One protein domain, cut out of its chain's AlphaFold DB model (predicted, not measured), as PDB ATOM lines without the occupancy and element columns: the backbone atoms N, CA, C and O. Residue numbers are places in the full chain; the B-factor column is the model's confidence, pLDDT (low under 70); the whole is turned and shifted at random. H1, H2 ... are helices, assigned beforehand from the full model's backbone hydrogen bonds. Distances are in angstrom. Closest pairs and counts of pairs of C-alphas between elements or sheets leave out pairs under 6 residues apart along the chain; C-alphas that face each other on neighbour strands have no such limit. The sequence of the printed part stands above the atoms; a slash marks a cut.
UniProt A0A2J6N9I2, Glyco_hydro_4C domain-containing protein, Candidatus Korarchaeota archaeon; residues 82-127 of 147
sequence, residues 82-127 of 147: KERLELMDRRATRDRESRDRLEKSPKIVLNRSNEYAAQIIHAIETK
ATOM      1  N   LYS A  82     174.984  68.287 191.622       81.00
ATOM      2  CA  LYS A  82     173.786  67.780 192.288       81.00
ATOM      3  C   LYS A  82     174.025  67.654 193.790       81.00
ATOM      4  O   LYS A  82     173.213  68.134 194.572       81.00
ATOM      5  N   GLU A  83     175.163  67.096 194.189       82.12
ATOM      6  CA  GLU A  83     175.559  66.983 195.596       82.12
ATOM      7  C   GLU A  83     175.639  68.363 196.269       82.12
ATOM      8  O   GLU A  83     175.202  68.537 197.410       82.12
ATOM      9  N   ARG A  84     176.134  69.387 195.553       78.75
ATOM     10  CA  ARG A  84     176.125  70.771 196.053       78.75
ATOM     11  C   ARG A  84     174.712  71.310 196.267       78.75
ATOM     12  O   ARG A  84     174.479  71.953 197.289       78.75
ATOM     13  N   LEU A  85     173.784  71.056 195.344       80.12
ATOM     14  CA  LEU A  85     172.386  71.483 195.485       80.12
ATOM     15  C   LEU A  85     171.703  70.799 196.675       80.12
ATOM     16  O   LEU A  85     171.071  71.471 197.486       80.12
ATOM     17  N   GLU A  86     171.919  69.496 196.862       82.00
ATOM     18  CA  GLU A  86     171.371  68.760 198.010       82.00
ATOM     19  C   GLU A  86     171.866  69.322 199.356       82.00
ATOM     20  O   GLU A  86     171.121  69.370 200.339       82.00
ATOM     21  N   LEU A  87     173.114  69.802 199.426       77.06
ATOM     22  CA  LEU A  87     173.624  70.504 200.610       77.06
ATOM     23  C   LEU A  87     172.927  71.851 200.845       77.06
ATOM     24  O   LEU A  87     172.771  72.260 202.001       77.06
ATOM     25  N   MET A  88     172.515  72.545 199.783       73.25
ATOM     26  CA  MET A  88     171.771  73.803 199.885       73.25
ATOM     27  C   MET A  88     170.340  73.566 200.374       73.25
ATOM     28  O   MET A  88     169.888  74.305 201.249       73.25
ATOM     29  N   ASP A  89     169.678  72.496 199.935       73.56
ATOM     30  CA  ASP A  89     168.326  72.137 200.393       73.56
ATOM     31  C   ASP A  89     168.274  71.834 201.899       73.56
ATOM     32  O   ASP A  89     167.302  72.153 202.589       73.56
ATOM     33  N   ARG A  90     169.372  71.316 202.467       77.44
ATOM     34  CA  ARG A  90     169.494  71.112 203.920       77.44
ATOM     35  C   ARG A  90     169.489  72.418 204.721       77.44
ATOM     36  O   ARG A  90     169.251  72.361 205.928       77.44
ATOM     37  N   ARG A  91     169.722  73.585 204.103       81.00
ATOM     38  CA  ARG A  91     169.655  74.885 204.800       81.00
ATOM     39  C   ARG A  91     168.248  75.176 205.307       81.00
ATOM     40  O   ARG A  91     168.093  75.470 206.483       81.00
ATOM     41  N   ALA A  92     167.227  74.982 204.471       82.94
ATOM     42  CA  ALA A  92     165.837  75.227 204.860       82.94
ATOM     43  C   ALA A  92     165.391  74.339 206.037       82.94
ATOM     44  O   ALA A  92     164.579  74.742 206.870       82.94
ATOM     45  N   THR A  93     165.925  73.120 206.122       85.94
ATOM     46  CA  THR A  93     165.712  72.235 207.274       85.94
ATOM     47  C   THR A  93     166.445  72.745 208.515       85.94
ATOM     48  O   THR A  93     165.815  72.873 209.560       85.94
ATOM     49  N   ARG A  94     167.726  73.125 208.406       85.19
ATOM     50  CA  ARG A  94     168.497  73.699 209.529       85.19
ATOM     51  C   ARG A  94     167.878  74.978 210.084       85.19
ATOM     52  O   ARG A  94     167.903  75.189 211.294       85.19
ATOM     53  N   ASP A  95     167.317  75.819 209.223       87.19
ATOM     54  CA  ASP A  95     166.653  77.056 209.636       87.19
ATOM     55  C   ASP A  95     165.371  76.757 210.424       87.19
ATOM     56  O   ASP A  95     165.124  77.380 211.458       87.19
ATOM     57  N   ARG A  96     164.586  75.762 209.984       87.44
ATOM     58  CA  ARG A  96     163.419  75.266 210.733       87.44
ATOM     59  C   ARG A  96     163.821  74.675 212.082       87.44
ATOM     60  O   ARG A  96     163.286  75.094 213.098       87.44
ATOM     61  N   GLU A  97     164.810  73.786 212.115       88.19
ATOM     62  CA  GLU A  97     165.322  73.202 213.364       88.19
ATOM     63  C   GLU A  97     165.844  74.273 214.332       88.19
ATOM     64  O   GLU A  97     165.612  74.205 215.540       88.19
ATOM     65  N   SER A  98     166.536  75.287 213.804       86.50
ATOM     66  CA  SER A  98     167.033  76.410 214.599       86.50
ATOM     67  C   SER A  98     165.885  77.215 215.198       86.50
ATOM     68  O   SER A  98     165.939  77.536 216.382       86.50
ATOM     69  N   ARG A  99     164.833  77.493 214.419       87.62
ATOM     70  CA  ARG A  99     163.619  78.171 214.893       87.62
ATOM     71  C   ARG A  99     162.917  77.371 215.989       87.62
ATOM     72  O   ARG A  99     162.719  77.900 217.078       87.62
ATOM     73  N   ASP A 100     162.651  76.092 215.748       88.44
ATOM     74  CA  ASP A 100     162.013  75.201 216.722       88.44
ATOM     75  C   ASP A 100     162.804  75.138 218.038       88.44
ATOM     76  O   ASP A 100     162.227  75.099 219.127       88.44
ATOM     77  N   ARG A 101     164.142  75.126 217.959       84.44
ATOM     78  CA  ARG A 101     165.010  75.122 219.144       84.44
ATOM     79  C   ARG A 101     164.880  76.413 219.949       84.44
ATOM     80  O   ARG A 101     164.871  76.344 221.175       84.44
ATOM     81  N   LEU A 102     164.787  77.561 219.277       85.50
ATOM     82  CA  LEU A 102     164.606  78.867 219.919       85.50
ATOM     83  C   LEU A 102     163.249  78.976 220.615       85.50
ATOM     84  O   LEU A 102     163.173  79.507 221.719       85.50
ATOM     85  N   GLU A 103     162.197  78.440 219.996       87.38
ATOM     86  CA  GLU A 103     160.846  78.435 220.565       87.38
ATOM     87  C   GLU A 103     160.740  77.517 221.793       87.38
ATOM     88  O   GLU A 103     160.087  77.865 222.775       87.38
ATOM     89  N   LYS A 104     161.414  76.357 221.772       84.75
ATOM     90  CA  LYS A 104     161.363  75.356 222.858       84.75
ATOM     91  C   LYS A 104     162.317  75.643 224.018       84.75
ATOM     92  O   LYS A 104     162.079  75.168 225.128       84.75
ATOM     93  N   SER A 105     163.413  76.363 223.784       75.25
ATOM     94  CA  SER A 105     164.380  76.712 224.827       75.25
ATOM     95  C   SER A 105     164.914  78.132 224.625       75.25
ATOM     96  O   SER A 105     165.746  78.359 223.745       75.25
ATOM     97  N   PRO A 106     164.512  79.101 225.468       67.69
ATOM     98  CA  PRO A 106     164.907  80.498 225.294       67.69
ATOM     99  C   PRO A 106     166.380  80.768 225.646       67.69
ATOM    100  O   PRO A 106     166.878  81.868 225.414       67.69
ATOM    101  N   LYS A 107     167.100  79.799 226.227       77.69
ATOM    102  CA  LYS A 107     168.504  79.971 226.622       77.69
ATOM    103  C   LYS A 107     169.443  79.418 225.555       77.69
ATOM    104  O   LYS A 107     169.802  78.244 225.570       77.69
ATOM    105  N   ILE A 108     169.898  80.297 224.666       78.50
ATOM    106  CA  ILE A 108     171.030  80.022 223.777       78.50
ATOM    107  C   ILE A 108     172.323  80.285 224.550       78.50
ATOM    108  O   ILE A 108     172.558  81.399 225.017       78.50
ATOM    109  N   VAL A 109     173.192  79.281 224.652       81.62
ATOM    110  CA  VAL A 109     174.568  79.502 225.107       81.62
ATOM    111  C   VAL A 109     175.360  80.099 223.947       81.62
ATOM    112  O   VAL A 109     175.567  79.442 222.926       81.62
ATOM    113  N   LEU A 110     175.786  81.352 224.094       83.31
ATOM    114  CA  LEU A 110     176.617  82.032 223.104       83.31
ATOM    115  C   LEU A 110     178.089  81.737 223.383       83.31
ATOM    116  O   LEU A 110     178.633  82.146 224.404       83.31
ATOM    117  N   ASN A 111     178.736  81.056 222.443       86.69
ATOM    118  CA  ASN A 111     180.180  80.857 222.432       86.69
ATOM    119  C   ASN A 111     180.765  81.578 221.218       86.69
ATOM    120  O   ASN A 111     180.115  81.666 220.174       86.69
ATOM    121  N   ARG A 112     181.999  82.080 221.332       85.94
ATOM    122  CA  ARG A 112     182.706  82.629 220.168       85.94
ATOM    123  C   ARG A 112     182.930  81.519 219.141       85.94
ATOM    124  O   ARG A 112     183.403  80.441 219.493       85.94
ATOM    125  N   SER A 113     182.604  81.801 217.885       89.19
ATOM    126  CA  SER A 113     183.006  80.959 216.763       89.19
ATOM    127  C   SER A 113     184.453  81.257 216.358       89.19
ATOM    128  O   SER A 113     185.083  82.201 216.845       89.19
ATOM    129  N   ASN A 114     184.964  80.460 215.421       88.62
ATOM    130  CA  ASN A 114     186.254  80.703 214.777       88.62
ATOM    131  C   ASN A 114     186.183  81.795 213.690       88.62
ATOM    132  O   ASN A 114     187.197  82.083 213.063       88.62
ATOM    133  N   GLU A 115     185.012  82.399 213.461       92.56
ATOM    134  CA  GLU A 115     184.826  83.442 212.451       92.56
ATOM    135  C   GLU A 115     185.433  84.775 212.902       92.56
ATOM    136  O   GLU A 115     185.304  85.188 214.060       92.56
ATOM    137  N   TYR A 116     186.049  85.497 211.966       95.31
ATOM    138  CA  TYR A 116     186.773  86.725 212.294       95.31
ATOM    139  C   TYR A 116     185.872  87.924 212.593       95.31
ATOM    140  O   TYR A 116     186.316  88.819 213.302       95.31
ATOM    141  N   ALA A 117     184.621  87.965 212.124       95.00
ATOM    142  CA  ALA A 117     183.773  89.160 212.229       95.00
ATOM    143  C   ALA A 117     183.657  89.698 213.672       95.00
ATOM    144  O   ALA A 117     183.979  90.854 213.939       95.00
ATOM    145  N   ALA A 118     183.286  88.839 214.626       94.12
ATOM    146  CA  ALA A 118     183.184  89.231 216.032       94.12
ATOM    147  C   ALA A 118     184.551  89.577 216.655       94.12
ATOM    148  O   ALA A 118     184.629  90.433 217.535       94.12
ATOM    149  N   GLN A 119     185.636  88.933 216.203       94.25
ATOM    150  CA  GLN A 119     186.998  89.211 216.676       94.25
ATOM    151  C   GLN A 119     187.498  90.576 216.190       94.25
ATOM    152  O   GLN A 119     188.099  91.315 216.967       94.25
ATOM    153  N   ILE A 120     187.209  90.924 214.932       96.38
ATOM    154  CA  ILE A 120     187.534  92.217 214.322       96.38
ATOM    155  C   ILE A 120     186.810  93.333 215.070       96.38
ATOM    156  O   ILE A 120     187.459  94.266 215.536       96.38
ATOM    157  N   ILE A 121     185.489  93.205 215.256       96.19
ATOM    158  CA  ILE A 121     184.685  94.190 215.999       96.19
ATOM    159  C   ILE A 121     185.258  94.373 217.407       96.19
ATOM    160  O   ILE A 121     185.561  95.489 217.817       96.19
ATOM    161  N   HIS A 122     185.499  93.278 218.129       95.69
ATOM    162  CA  HIS A 122     186.080  93.344 219.467       95.69
ATOM    163  C   HIS A 122     187.430  94.076 219.494       95.69
ATOM    164  O   HIS A 122     187.663  94.892 220.384       95.69
ATOM    165  N   ALA A 123     188.327  93.797 218.545       97.19
ATOM    166  CA  ALA A 123     189.633  94.451 218.479       97.19
ATOM    167  C   ALA A 123     189.516  95.967 218.244       97.19
ATOM    168  O   ALA A 123     190.238  96.746 218.868       97.19
ATOM    169  N   ILE A 124     188.574  96.388 217.394       97.50
ATOM    170  CA  ILE A 124     188.310  97.802 217.093       97.50
ATOM    171  C   ILE A 124     187.782  98.544 218.327       97.50
ATOM    172  O   ILE A 124     188.311  99.613 218.664       97.50
ATOM    173  N   GLU A 125     186.783  97.965 218.999       98.25
ATOM    174  CA  GLU A 125     186.084  98.570 220.142       98.25
ATOM    175  C   GLU A 125     186.953  98.616 221.402       98.25
ATOM    176  O   GLU A 125     186.956  99.599 222.136       98.25
ATOM    177  N   THR A 126     187.733  97.563 221.654       98.12
ATOM    178  CA  THR A 126     188.517  97.432 222.897       98.12
ATOM    179  C   THR A 126     189.969  97.870 222.760       98.12
ATOM    180  O   THR A 126     190.700  97.869 223.748       98.12
ATOM    181  N   LYS A 127     190.424  98.168 221.536       97.81
ATOM    182  CA  LYS A 127     191.843  98.390 221.203       97.81
ATOM    183  C   LYS A 127     192.764  97.220 221.572       97.81
ATOM    184  O   LYS A 127     193.980  97.388 221.616       97.81
TER     185      LYS A 127
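What this domain is: This is residues 82 to 127 of the 147 residues of the protein "Glyco_hydro_4C domain-containing protein" of Candidatus Korarchaeota archaeon (UniProt A0A2J6N9I2). A long helix, H1, and a shorter one, H2, stand free of each other toward the two ends of the printed part, joined by a long open loop, residues 105 to 115, that turns back from the last residues of H1 before H2 points away. Nothing packs on either helix, and the space between them is empty. The printed part has 46 residues, with two named helices, H1 then H2, and no named strand: the class is all helix. The whole is extended, with a radius of gyration of the C-alphas of 15.8 A, and flat, spanning 44 by 32 by 11 A.

Where its parts are: H1, residues 82 to 104, begins at C-alpha 82 (173.786, 67.780, 192.288) and measures 33.9 A. H2, residues 116 to 126, measures 15.2 A and ends at C-alpha 126 (188.517, 97.432, 222.897).

How they stand to each other: H1 and H2 are apart, with no C-alpha of the one within 8 A of the other. In H2 every O i to N i+4 pair is within hydrogen-bond range; in H1, 16 of 19 are.

The domain as a whole: The C-alphas of Lys 82 and Lys 127, the two farthest apart, are 45.8 A apart. The printed part has no cut. The link from H1 to H2, 11 residues, is long. Mean pLDDT of the printed part is 86.3; residue 106 is under 70.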